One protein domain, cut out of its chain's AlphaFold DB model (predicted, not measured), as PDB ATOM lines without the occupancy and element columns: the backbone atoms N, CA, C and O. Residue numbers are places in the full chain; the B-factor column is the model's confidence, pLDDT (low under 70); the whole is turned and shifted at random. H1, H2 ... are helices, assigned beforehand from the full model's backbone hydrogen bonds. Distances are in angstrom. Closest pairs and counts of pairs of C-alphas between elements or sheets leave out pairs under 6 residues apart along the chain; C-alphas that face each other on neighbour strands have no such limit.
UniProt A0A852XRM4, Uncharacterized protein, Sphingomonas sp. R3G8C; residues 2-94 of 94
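AT A GLANCE: This is residues 2 to 94 of the 94 residues of an uncharacterized protein of Sphingomonas sp. R3G8C (UniProt A0A852XRM4). A lone helix, H1, is joined by a long link to a head of three helices, where H3 and H4 form a hairpin and H2 crosses H4; residues 2 to 10 stick out. The printed part has 93 residues with four named helices, H1 to H4, and no named strand: all helix. It is extended, radius of gyration of the C-alphas 20.5 A, spanning 67 by 32 by 16 A.

HOW THE PARTS SIT: H1, residues 2 to 19, is apart from H2, residues 31 to 43. H2 touches H4, residues 73 to 92, at a steep 60 degrees, through residues 79 to 86 of H4 alone; closest C-alphas, Ala 39 and Ala 82, 4.5 A. H3, residues 51 to 65, and H4 touch, a hairpin at a shallow 6 degrees; closest C-alphas, Val 65 and Ala 75, 5.9 A. In all four, every O i to N i+4 pair is within hydrogen-bond range.

IN THESE COORDINATES: H1, 25.8 A, begins at C-alpha 2 (195.884, -88.538, 237.893); H4, 28.6 A, ends at C-alpha 92 (203.331, -60.202, 277.232). H2 measures 18.5 A, H3 21.0 A.

THE WHOLE: The farthest C-alphas, Lys 3 and Asp 68, are 67.2 A apart. The H1 to H2 link is long. The printed part has no cut; residue 94 has pLDDT under 70.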
ATOM      1  N   THR A   2     194.481 -88.810 237.503       83.00
ATOM      2  CA  THR A   2     195.884 -88.538 237.893       83.00
ATOM      3  C   THR A   2     196.293 -87.061 237.846       83.00
ATOM      4  O   THR A   2     196.911 -86.576 238.783       83.00
ATOM      5  N   LYS A   3     195.894 -86.309 236.809       84.19
ATOM      6  CA  LYS A   3     196.223 -84.872 236.683       84.19
ATOM      7  C   LYS A   3     195.713 -84.019 237.856       84.19
ATOM      8  O   LYS A   3     196.399 -83.093 238.270       84.19
ATOM      9  N   LEU A   4     194.543 -84.354 238.410       88.94
ATOM     10  CA  LEU A   4     193.961 -83.640 239.554       88.94
ATOM     11  C   LEU A   4     194.754 -83.900 240.839       88.94
ATOM     12  O   LEU A   4     194.981 -82.977 241.612       88.94
ATOM     13  N   LEU A   5     195.232 -85.134 241.032       89.19
ATOM     14  CA  LEU A   5     196.070 -85.498 242.179       89.19
ATOM     15  C   LEU A   5     197.428 -84.786 242.136       89.19
ATOM     16  O   LEU A   5     197.885 -84.282 243.157       89.19
ATOM     17  N   VAL A   6     198.044 -84.688 240.951       91.44
ATOM     18  CA  VAL A   6     199.310 -83.955 240.775       91.44
ATOM     19  C   VAL A   6     199.121 -82.462 241.047       91.44
ATOM     20  O   VAL A   6     199.919 -81.873 241.770       91.44
ATOM     21  N   LEU A   7     198.045 -81.856 240.532       91.62
ATOM     22  CA  LEU A   7     197.710 -80.456 240.812       91.62
ATOM     23  C   LEU A   7     197.504 -80.204 242.310       91.62
ATOM     24  O   LEU A   7     198.090 -79.270 242.850       91.62
ATOM     25  N   ALA A   8     196.740 -81.057 242.998       89.62
ATOM     26  CA  ALA A   8     196.542 -80.942 244.441       89.62
ATOM     27  C   ALA A   8     197.866 -81.062 245.218       89.62
ATOM     28  O   ALA A   8     198.120 -80.273 246.126       89.62
ATOM     29  N   ALA A   9     198.743 -81.995 244.832       90.75
ATOM     30  CA  ALA A   9     200.057 -82.159 245.453       90.75
ATOM     31  C   ALA A   9     200.960 -80.929 245.252       90.75
ATOM     32  O   ALA A   9     201.599 -80.481 246.204       90.75
ATOM     33  N   LEU A  10     200.976 -80.346 244.047       94.62
ATOM     34  CA  LEU A  10     201.722 -79.118 243.752       94.62
ATOM     35  C   LEU A  10     201.192 -77.921 244.547       94.62
ATOM     36  O   LEU A  10     201.990 -77.151 245.077       94.62
ATOM     37  N   VAL A  11     199.871 -77.791 244.690       91.88
ATOM     38  CA  VAL A  11     199.252 -76.749 245.524       91.88
ATOM     39  C   VAL A  11     199.645 -76.925 246.992       91.88
ATOM     40  O   VAL A  11     200.093 -75.967 247.617       91.88
ATOM     41  N   CYS A  12     199.566 -78.142 247.538       89.44
ATOM     42  CA  CYS A  12     200.008 -78.420 248.908       89.44
ATOM     43  C   CYS A  12     201.496 -78.091 249.118       89.44
ATOM     44  O   CYS A  12     201.859 -77.530 250.153       89.44
ATOM     45  N   LEU A  13     202.351 -78.404 248.139       92.25
ATOM     46  CA  LEU A  13     203.783 -78.110 248.194       92.25
ATOM     47  C   LEU A  13     204.062 -76.603 248.110       92.25
ATOM     48  O   LEU A  13     204.875 -76.092 248.876       92.25
ATOM     49  N   ALA A  14     203.358 -75.884 247.233       91.19
ATOM     50  CA  ALA A  14     203.459 -74.432 247.117       91.19
ATOM     51  C   ALA A  14     203.029 -73.739 248.419       91.19
ATOM     52  O   ALA A  14     203.752 -72.882 248.926       91.19
ATOM     53  N   VAL A  15     201.908 -74.166 249.014       87.06
ATOM     54  CA  VAL A  15     201.444 -73.671 250.322       87.06
ATOM     55  C   VAL A  15     202.492 -73.927 251.405       87.06
ATOM     56  O   VAL A  15     202.804 -73.015 252.171       87.06
ATOM     57  N   LYS A  16     203.092 -75.124 251.442       89.12
ATOM     58  CA  LYS A  16     204.154 -75.459 252.400       89.12
ATOM     59  C   LYS A  16     205.382 -74.567 252.248       89.12
ATOM     60  O   LYS A  16     205.902 -74.084 253.248       89.12
ATOM     61  N   LEU A  17     205.844 -74.339 251.019       91.62
ATOM     62  CA  LEU A  17     207.028 -73.514 250.766       91.62
ATOM     63  C   LEU A  17     206.794 -72.052 251.166       91.62
ATOM     64  O   LEU A  17     207.673 -71.445 251.773       91.62
ATOM     65  N   LEU A  18     205.599 -71.520 250.889       90.44
ATOM     66  CA  LEU A  18     205.232 -70.136 251.198       90.44
ATOM     67  C   LEU A  18     204.947 -69.897 252.686       90.44
ATOM     68  O   LEU A  18     205.357 -68.881 253.236       90.44
ATOM     69  N   THR A  19     204.226 -70.808 253.341       83.06
ATOM     70  CA  THR A  19     203.716 -70.588 254.707       83.06
ATOM     71  C   THR A  19     204.512 -71.322 255.784       83.06
ATOM     72  O   THR A  19     204.249 -71.121 256.969       83.06
ATOM     73  N   GLN A  20     205.466 -72.183 255.395       83.69
ATOM     74  CA  GLN A  20     206.169 -73.126 256.281       83.69
ATOM     75  C   GLN A  20     205.218 -74.028 257.086       83.69
ATOM     76  O   GLN A  20     205.608 -74.640 258.078       83.69
ATOM     77  N   ARG A  21     203.957 -74.110 256.656       85.12
ATOM     78  CA  ARG A  21     202.885 -74.871 257.281       85.12
ATOM     79  C   ARG A  21     202.174 -75.674 256.222       85.12
ATOM     80  O   ARG A  21     202.059 -75.267 255.066       85.12
ATOM     81  N   TRP A  22     201.681 -76.831 256.615       88.25
ATOM     82  CA  TRP A  22     200.829 -77.588 255.716       88.25
ATOM     83  C   TRP A  22     199.445 -76.933 255.596       88.25
ATOM     84  O   TRP A  22     198.979 -76.300 256.543       88.25
ATOM     85  N   PRO A  23     198.731 -77.100 254.467       84.38
ATOM     86  CA  PRO A  23     197.409 -76.502 254.284       84.38
ATOM     87  C   PRO A  23     196.388 -76.927 255.353       84.38
ATOM     88  O   PRO A  23     195.531 -76.132 255.725       84.38
ATOM     89  N   TRP A  24     196.507 -78.135 255.915       85.31
ATOM     90  CA  TRP A  24     195.676 -78.598 257.038       85.31
ATOM     91  C   TRP A  24     196.078 -78.019 258.408       85.31
ATOM     92  O   TRP A  24     195.317 -78.135 259.365       85.31
ATOM     93  N   GLU A  25     197.242 -77.376 258.525       82.75
ATOM     94  CA  GLU A  25     197.673 -76.660 259.736       82.75
ATOM     95  C   GLU A  25     197.173 -75.211 259.766       82.75
ATOM     96  O   GLU A  25     197.129 -74.596 260.831       82.75
ATOM     97  N   LEU A  26     196.754 -74.661 258.619       78.06
ATOM     98  CA  LEU A  26     196.272 -73.279 258.511       78.06
ATOM     99  C   LEU A  26     195.005 -73.018 259.343       78.06
ATOM    100  O   LEU A  26     194.759 -71.879 259.729       78.06
ATOM    101  N   GLY A  27     194.229 -74.061 259.653       74.00
ATOM    102  CA  GLY A  27     193.018 -73.976 260.475       74.00
ATOM    103  C   GLY A  27     193.188 -74.404 261.934       74.00
ATOM    104  O   GLY A  27     192.219 -74.346 262.688       74.00
ATOM    105  N   GLN A  28     194.373 -74.863 262.358       78.81
ATOM    106  CA  GLN A  28     194.535 -75.381 263.719       78.81
ATOM    107  C   GLN A  28     194.691 -74.238 264.735       78.81
ATOM    108  O   GLN A  28     195.595 -73.404 264.585       78.81
ATOM    109  N   PRO A  29     193.865 -74.199 265.802       72.00
ATOM    110  CA  PRO A  29     194.059 -73.257 266.895       72.00
ATOM    111  C   PRO A  29     195.448 -73.462 267.491       72.00
ATOM    112  O   PRO A  29     195.827 -74.582 267.838       72.00
ATOM    113  N   GLN A  30     196.220 -72.387 267.644       82.56
ATOM    114  CA  GLN A  30     197.516 -72.506 268.303       82.56
ATOM    115  C   GLN A  30     197.299 -72.975 269.747       82.56
ATOM    116  O   GLN A  30     196.470 -72.406 270.459       82.56
ATOM    117  N   ALA A  31     198.075 -73.964 270.206       85.06
ATOM    118  CA  ALA A  31     197.959 -74.528 271.557       85.06
ATOM    119  C   ALA A  31     197.949 -73.447 272.657       85.06
ATOM    120  O   ALA A  31     197.196 -73.531 273.624       85.06
ATOM    121  N   ARG A  32     198.719 -72.370 272.450       85.38
ATOM    122  CA  ARG A  32     198.748 -71.187 273.320       85.38
ATOM    123  C   ARG A  32     197.409 -70.445 273.399       85.38
ATOM    124  O   ARG A  32     197.043 -70.016 274.489       85.38
ATOM    125  N   SER A  33     196.700 -70.290 272.282       89.25
ATOM    126  CA  SER A  33     195.376 -69.651 272.232       89.25
ATOM    127  C   SER A  33     194.317 -70.534 272.895       89.25
ATOM    128  O   SER A  33     193.499 -70.057 273.682       89.25
ATOM    129  N   LEU A  34     194.393 -71.851 272.670       92.62
ATOM    130  CA  LEU A  34     193.486 -72.810 273.297       92.62
ATOM    131  C   LEU A  34     193.656 -72.856 274.824       92.62
ATOM    132  O   LEU A  34     192.659 -72.845 275.541       92.62
ATOM    133  N   ALA A  35     194.895 -72.863 275.325       94.88
ATOM    134  CA  ALA A  35     195.174 -72.833 276.761       94.88
ATOM    135  C   ALA A  35     194.656 -71.544 277.425       94.88
ATOM    136  O   ALA A  35     194.042 -71.601 278.486       94.88
ATOM    137  N   GLU A  36     194.847 -70.390 276.777       95.38
ATOM    138  CA  GLU A  36     194.330 -69.102 277.259       95.38
ATOM    139  C   GLU A  36     192.794 -69.091 277.300       95.38
ATOM    140  O   GLU A  36     192.212 -68.669 278.295       95.38
ATOM    141  N   SER A  37     192.135 -69.621 276.264       95.94
ATOM    142  CA  SER A  37     190.674 -69.763 276.223       95.94
ATOM    143  C   SER A  37     190.146 -70.672 277.340       95.94
ATOM    144  O   SER A  37     189.227 -70.293 278.061       95.94
ATOM    145  N   ARG A  38     190.775 -71.835 277.567       97.06
ATOM    146  CA  ARG A  38     190.406 -72.735 278.675       97.06
ATOM    147  C   ARG A  38     190.570 -72.068 280.037       97.06
ATOM    148  O   ARG A  38     189.667 -72.168 280.857       97.06
ATOM    149  N   ALA A  39     191.671 -71.352 280.259       98.00
ATOM    150  CA  ALA A  39     191.898 -70.632 281.509       98.00
ATOM    151  C   ALA A  39     190.848 -69.536 281.749       98.00
ATOM    152  O   ALA A  39     190.364 -69.384 282.869       98.00
ATOM    153  N   ARG A  40     190.445 -68.804 280.699       97.75
ATOM    154  CA  ARG A  40     189.351 -67.824 280.784       97.75
ATOM    155  C   ARG A  40     188.020 -68.474 281.126       97.75
ATOM    156  O   ARG A  40     187.329 -67.977 282.007       97.75
ATOM    157  N   ASN A  41     187.699 -69.589 280.475       98.00
ATOM    158  CA  ASN A  41     186.472 -70.335 280.740       98.00
ATOM    159  C   ASN A  41     186.444 -70.878 282.171       98.00
ATOM    160  O   ASN A  41     185.421 -70.762 282.835       98.00
ATOM    161  N   LEU A  42     187.570 -71.402 282.665       97.81
ATOM    162  CA  LEU A  42     187.676 -71.914 284.030       97.81
ATOM    163  C   LEU A  42     187.441 -70.815 285.073       97.81
ATOM    164  O   LEU A  42     186.714 -71.024 286.037       97.81
ATOM    165  N   LEU A  43     188.032 -69.633 284.877       97.62
ATOM    166  CA  LEU A  43     187.823 -68.495 285.776       97.62
ATOM    167  C   LEU A  43     186.498 -67.753 285.518       97.62
ATOM    168  O   LEU A  43     186.104 -66.920 286.329       97.62
ATOM    169  N   GLY A  44     185.811 -68.018 284.405       97.50
ATOM    170  CA  GLY A  44     184.601 -67.297 284.007       97.50
ATOM    171  C   GLY A  44     184.860 -65.814 283.726       97.50
ATOM    172  O   GLY A  44     184.120 -64.955 284.207       97.50
ATOM    173  N   VAL A  45     185.940 -65.500 283.003       98.00
ATOM    174  CA  VAL A  45     186.329 -64.120 282.669       98.00
ATOM    175  C   VAL A  45     186.337 -63.865 281.164       98.00
ATOM    176  O   VAL A  45     186.696 -64.731 280.368       98.00
ATOM    177  N   GLU A  46     185.994 -62.637 280.783       96.19
ATOM    178  CA  GLU A  46     185.963 -62.197 279.386       96.19
ATOM    179  C   GLU A  46     187.364 -62.119 278.741       96.19
ATOM    180  O   GLU A  46     188.377 -61.960 279.437       96.19
ATOM    181  N   PRO A  47     187.463 -62.151 277.396       93.19
ATOM    182  CA  PRO A  47     188.731 -62.035 276.680       93.19
ATOM    183  C   PRO A  47     189.561 -60.790 277.006       93.19
ATOM    184  O   PRO A  47     190.790 -60.824 276.952       93.19
ATOM    185  N   ASN A  48     188.893 -59.695 277.353       92.69
ATOM    186  CA  ASN A  48     189.482 -58.402 277.687       92.69
ATOM    187  C   ASN A  48     189.592 -58.161 279.205       92.69
ATOM    188  O   ASN A  48     189.805 -57.021 279.622       92.69
ATOM    189  N   ALA A  49     189.440 -59.208 280.026       96.25
ATOM    190  CA  ALA A  49     189.495 -59.087 281.473       96.25
ATOM    191  C   ALA A  49     190.823 -58.480 281.948       96.25
ATOM    192  O   ALA A  49     191.918 -58.925 281.591       96.25
ATOM    193  N   LYS A  50     190.715 -57.458 282.795       96.25
ATOM    194  CA  LYS A  50     191.848 -56.799 283.440       96.25
ATOM    195  C   LYS A  50     192.393 -57.656 284.581       96.25
ATOM    196  O   LYS A  50     191.711 -58.524 285.123       96.25
ATOM    197  N   ARG A  51     193.619 -57.336 285.006       97.06
ATOM    198  CA  ARG A  51     194.321 -57.996 286.120       97.06
ATOM    199  C   ARG A  51     193.439 -58.185 287.360       97.06
ATOM    200  O   ARG A  51     193.422 -59.266 287.935       97.06
ATOM    201  N   GLU A  52     192.704 -57.151 287.755       97.62
ATOM    202  CA  GLU A  52     191.819 -57.177 288.929       97.62
ATOM    203  C   GLU A  52     190.671 -58.182 288.771       97.62
ATOM    204  O   GLU A  52     190.396 -58.946 289.693       97.62
ATOM    205  N   GLN A  53     190.062 -58.251 287.583       97.94
ATOM    206  CA  GLN A  53     188.969 -59.182 287.287       97.94
ATOM    207  C   GLN A  53     189.442 -60.641 287.336       97.94
ATOM    208  O   GLN A  53     188.725 -61.498 287.847       97.94
ATOM    209  N   ILE A  54     190.664 -60.918 286.868       98.00
ATOM    210  CA  ILE A  54     191.280 -62.253 286.943       98.00
ATOM    211  C   ILE A  54     191.514 -62.661 288.402       98.00
ATOM    212  O   ILE A  54     191.202 -63.788 288.783       98.00
ATOM    213  N   ILE A  55     192.043 -61.754 289.230       98.25
ATOM    214  CA  ILE A  55     192.313 -62.028 290.649       98.25
ATOM    215  C   ILE A  55     191.009 -62.281 291.411       98.25
ATOM    216  O   ILE A  55     190.935 -63.224 292.197       98.25
ATOM    217  N   GLU A  56     189.979 -61.473 291.163       98.31
ATOM    218  CA  GLU A  56     188.673 -61.637 291.800       98.31
ATOM    219  C   GLU A  56     188.007 -62.957 291.398       98.31
ATOM    220  O   GLU A  56     187.551 -63.724 292.245       98.31
ATOM    221  N   ALA A  57     188.000 -63.272 290.104       98.19
ATOM    222  CA  ALA A  57     187.493 -64.540 289.594       98.19
ATOM    223  C   ALA A  57     188.214 -65.748 290.204       98.19
ATOM    224  O   ALA A  57     187.570 -66.686 290.670       98.19
ATOM    225  N   HIS A  58     189.542 -65.690 290.280       98.38
ATOM    226  CA  HIS A  58     190.347 -66.726 290.906       98.38
ATOM    227  C   HIS A  58     190.028 -66.898 292.397       98.38
ATOM    228  O   HIS A  58     189.886 -68.029 292.854       98.38
ATOM    229  N   ARG A  59     189.857 -65.804 293.154       97.94
ATOM    230  CA  ARG A  59     189.485 -65.876 294.576       97.94
ATOM    231  C   ARG A  59     188.130 -66.562 294.767       97.94
ATOM    232  O   ARG A  59     188.004 -67.424 295.635       97.94
ATOM    233  N   ARG A  60     187.137 -66.207 293.943       97.12
ATOM    234  CA  ARG A  60     185.806 -66.835 293.959       97.12
ATOM    235  C   ARG A  60     185.891 -68.325 293.634       97.12
ATOM    236  O   ARG A  60     185.307 -69.127 294.353       97.12
ATOM    237  N   LEU A  61     186.656 -68.695 292.603       96.69
ATOM    238  CA  LEU A  61     186.841 -70.095 292.227       96.69
ATOM    239  C   LEU A  61     187.548 -70.893 293.326       96.69
ATOM    240  O   LEU A  61     187.048 -71.943 293.713       96.69
ATOM    241  N   LEU A  62     188.647 -70.376 293.885       96.19
ATOM    242  CA  LEU A  62     189.379 -71.027 294.976       96.19
ATOM    243  C   LEU A  62     188.493 -71.316 296.183       96.19
ATOM    244  O   LEU A  62     188.589 -72.395 296.761       96.19
ATOM    245  N   ALA A  63     187.622 -70.377 296.556       95.50
ATOM    246  CA  ALA A  63     186.706 -70.583 297.669       95.50
ATOM    247  C   ALA A  63     185.763 -71.777 297.435       95.50
ATOM    248  O   ALA A  63     185.415 -72.447 298.403       95.50
ATOM    249  N   MET A  64     185.386 -72.050 296.181       94.25
ATOM    250  CA  MET A  64     184.510 -73.163 295.801       94.25
ATOM    251  C   MET A  64     185.255 -74.493 295.657       94.25
ATOM    252  O   MET A  64     184.722 -75.525 296.044       94.25
ATOM    253  N   VAL A  65     186.475 -74.482 295.112       96.25
ATOM    254  CA  VAL A  65     187.223 -75.714 294.799       96.25
ATOM    255  C   VAL A  65     188.158 -76.179 295.918       96.25
ATOM    256  O   VAL A  65     188.864 -77.169 295.750       96.25
ATOM    257  N   HIS A  66     188.184 -75.483 297.055       93.44
ATOM    258  CA  HIS A  66     189.039 -75.852 298.179       93.44
ATOM    259  C   HIS A  66     188.649 -77.228 298.767       93.44
ATOM    260  O   HIS A  66     187.452 -77.472 298.962       93.44
ATOM    261  N   PRO A  67     189.617 -78.097 299.125       93.31
ATOM    262  CA  PRO A  67     189.355 -79.402 299.742       93.31
ATOM    263  C   PRO A  67     188.423 -79.338 300.956       93.31
ATOM    264  O   PRO A  67     187.475 -80.109 301.058       93.31
ATOM    265  N   ASP A  68     188.618 -78.341 301.820       94.81
ATOM    266  CA  ASP A  68     187.796 -78.119 303.021       94.81
ATOM    267  C   ASP A  68     186.306 -77.868 302.729       94.81
ATOM    268  O   ASP A  68     185.476 -77.943 303.632       94.81
ATOM    269  N   ARG A  69     185.946 -77.543 301.481       90.31
ATOM    270  CA  ARG A  69     184.558 -77.345 301.036       90.31
ATOM    271  C   ARG A  69     184.071 -78.432 300.077       90.31
ATOM    272  O   ARG A  69     183.053 -78.248 299.418       90.31
ATOM    273  N   GLY A  70     184.773 -79.563 300.019       87.56
ATOM    274  CA  GLY A  70     184.429 -80.690 299.150       87.56
ATOM    275  C   GLY A  70     185.002 -80.593 297.735       87.56
ATOM    276  O   GLY A  70     184.581 -81.349 296.863       87.56
ATOM    277  N   GLY A  71     185.939 -79.672 297.495       93.62
ATOM    278  CA  GLY A  71     186.738 -79.644 296.273       93.62
ATOM    279  C   GLY A  71     187.972 -80.549 296.355       93.62
ATOM    280  O   GLY A  71     188.044 -81.454 297.186       93.62
ATOM    281  N   SER A  72     188.964 -80.314 295.493       96.75
ATOM    282  CA  SER A  72     190.177 -81.134 295.436       96.75
ATOM    283  C   SER A  72     191.438 -80.292 295.253       96.75
ATOM    284  O   SER A  72     191.392 -79.162 294.755       96.75
ATOM    285  N   ASN A  73     192.586 -80.845 295.649       96.56
ATOM    286  CA  ASN A  73     193.877 -80.181 295.454       96.56
ATOM    287  C   ASN A  73     194.162 -79.954 293.965       96.56
ATOM    288  O   ASN A  73     194.686 -78.910 293.586       96.56
ATOM    289  N   GLU A  74     193.765 -80.893 293.108       96.94
ATOM    290  CA  GLU A  74     193.899 -80.791 291.657       96.94
ATOM    291  C   GLU A  74     193.113 -79.594 291.115       96.94
ATOM    292  O   GLU A  74     193.658 -78.810 290.339       96.94
ATOM    293  N   ALA A  75     191.876 -79.386 291.576       96.56
ATOM    294  CA  ALA A  75     191.057 -78.249 291.162       96.56
ATOM    295  C   ALA A  75     191.643 -76.904 291.636       96.56
ATOM    296  O   ALA A  75     191.634 -75.914 290.901       96.56
ATOM    297  N   VAL A  76     192.224 -76.867 292.840       97.62
ATOM    298  CA  VAL A  76     192.985 -75.706 293.333       97.62
ATOM    299  C   VAL A  76     194.208 -75.436 292.452       97.62
ATOM    300  O   VAL A  76     194.475 -74.287 292.088       97.62
ATOM    301  N   HIS A  77     194.956 -76.475 292.082       97.69
ATOM    302  CA  HIS A  77     196.104 -76.347 291.189       97.69
ATOM    303  C   HIS A  77     195.698 -75.853 289.799       97.69
ATOM    304  O   HIS A  77     196.361 -74.962 289.265       97.69
ATOM    305  N   GLU A  78     194.590 -76.343 289.246       97.56
ATOM    306  CA  GLU A  78     194.068 -75.889 287.957       97.56
ATOM    307  C   GLU A  78     193.655 -74.408 288.001       97.56
ATOM    308  O   GLU A  78     194.027 -73.625 287.124       97.56
ATOM    309  N   ALA A  79     192.983 -73.980 289.076       97.88
ATOM    310  CA  ALA A  79     192.614 -72.582 289.294       97.88
ATOM    311  C   ALA A  79     193.839 -71.656 289.417       97.88
ATOM    312  O   ALA A  79     193.819 -70.527 288.913       97.88
ATOM    313  N   ASN A  80     194.907 -72.116 290.079       98.19
ATOM    314  CA  ASN A  80     196.179 -71.394 290.176       98.19
ATOM    315  C   ASN A  80     196.872 -71.294 288.810       98.19
ATOM    316  O   ASN A  80     197.243 -70.197 288.395       98.19
ATOM    317  N   ALA A  81     196.970 -72.407 288.080       98.25
ATOM    318  CA  ALA A  81     197.582 -72.444 286.755       98.25
ATOM    319  C   ALA A  81     196.856 -71.522 285.761       98.25
ATOM    320  O   ALA A  81     197.500 -70.804 284.994       98.25
ATOM    321  N   ALA A  82     195.520 -71.480 285.804       98.19
ATOM    322  CA  ALA A  82     194.730 -70.577 284.976       98.19
ATOM    323  C   ALA A  82     195.002 -69.101 285.300       98.19
ATOM    324  O   ALA A  82     195.216 -68.305 284.385       98.19
ATOM    325  N   ARG A  83     195.050 -68.729 286.589       98.31
ATOM    326  CA  ARG A  83     195.414 -67.368 287.013       98.31
ATOM    327  C   ARG A  83     196.791 -66.987 286.477       98.31
ATOM    328  O   ARG A  83     196.929 -65.939 285.848       98.31
ATOM    329  N   ASP A  84     197.790 -67.826 286.726       98.25
ATOM    330  CA  ASP A  84     199.184 -67.525 286.398       98.25
ATOM    331  C   ASP A  84     199.376 -67.379 284.885       98.25
ATOM    332  O   ASP A  84     200.006 -66.422 284.431       98.25
ATOM    333  N   LEU A  85     198.732 -68.247 284.093       97.69
ATOM    334  CA  LEU A  85     198.724 -68.145 282.636       97.69
ATOM    335  C   LEU A  85     198.131 -66.814 282.157       97.69
ATOM    336  O   LEU A  85     198.735 -66.137 281.324       97.69
ATOM    337  N   LEU A  86     196.953 -66.423 282.652       97.31
ATOM    338  CA  LEU A  86     196.297 -65.197 282.192       97.31
ATOM    339  C   LEU A  86     197.067 -63.940 282.606       97.31
ATOM    340  O   LEU A  86     197.170 -63.001 281.818       97.31
ATOM    341  N   LEU A  87     197.650 -63.929 283.806       97.31
ATOM    342  CA  LEU A  87     198.493 -62.824 284.256       97.31
ATOM    343  C   LEU A  87     199.768 -62.700 283.415       97.31
ATOM    344  O   LEU A  87     200.104 -61.587 283.014       97.31
ATOM    345  N   ALA A  88     200.429 -63.814 283.087       96.00
ATOM    346  CA  ALA A  88     201.586 -63.809 282.192       96.00
ATOM    347  C   ALA A  88     201.229 -63.228 280.813       96.00
ATOM    348  O   ALA A  88     201.938 -62.362 280.301       96.00
ATOM    349  N   ARG A  89     200.072 -63.601 280.247       93.69
ATOM    350  CA  ARG A  89     199.610 -63.054 278.959       93.69
ATOM    351  C   ARG A  89     199.283 -61.567 278.997       93.69
ATOM    352  O   ARG A  89     199.445 -60.901 277.979       93.69
ATOM    353  N   LEU A  90     198.825 -61.030 280.128       93.38
ATOM    354  CA  LEU A  90     198.633 -59.583 280.265       93.38
ATOM    355  C   LEU A  90     199.961 -58.820 280.254       93.38
ATOM    356  O   LEU A  90     199.992 -57.689 279.776       93.38
ATOM    357  N   VAL A  91     201.037 -59.424 280.764       92.38
ATOM    358  CA  VAL A  91     202.383 -58.838 280.721       92.38
ATOM    359  C   VAL A  91     202.953 -58.900 279.306       92.38
ATOM    360  O   VAL A  91     203.434 -57.888 278.821       92.38
ATOM    361  N   GLU A  92     202.841 -60.039 278.615       89.06
ATOM    362  CA  GLU A  92     203.331 -60.202 277.232       89.06
ATOM    363  C   GLU A  92     202.652 -59.270 276.213       89.06
ATOM    364  O   GLU A  92     203.214 -58.995 275.158       89.06
ATOM    365  N   ARG A  93     201.418 -58.829 276.490       83.31
ATOM    366  CA  ARG A  93     200.635 -57.947 275.607       83.31
ATOM    367  C   ARG A  93     200.857 -56.451 275.865       83.31
ATOM    368  O   ARG A  93     200.285 -55.653 275.124       83.31
ATOM    369  N   ARG A  94     201.583 -56.081 276.923       69.69
ATOM    370  CA  ARG A  94     201.917 -54.689 277.257       69.69
ATOM    371  C   ARG A  94     203.177 -54.261 276.515       69.69
ATOM    372  O   ARG A  94     203.178 -53.099 276.061       69.69
TER     373      ARG A  94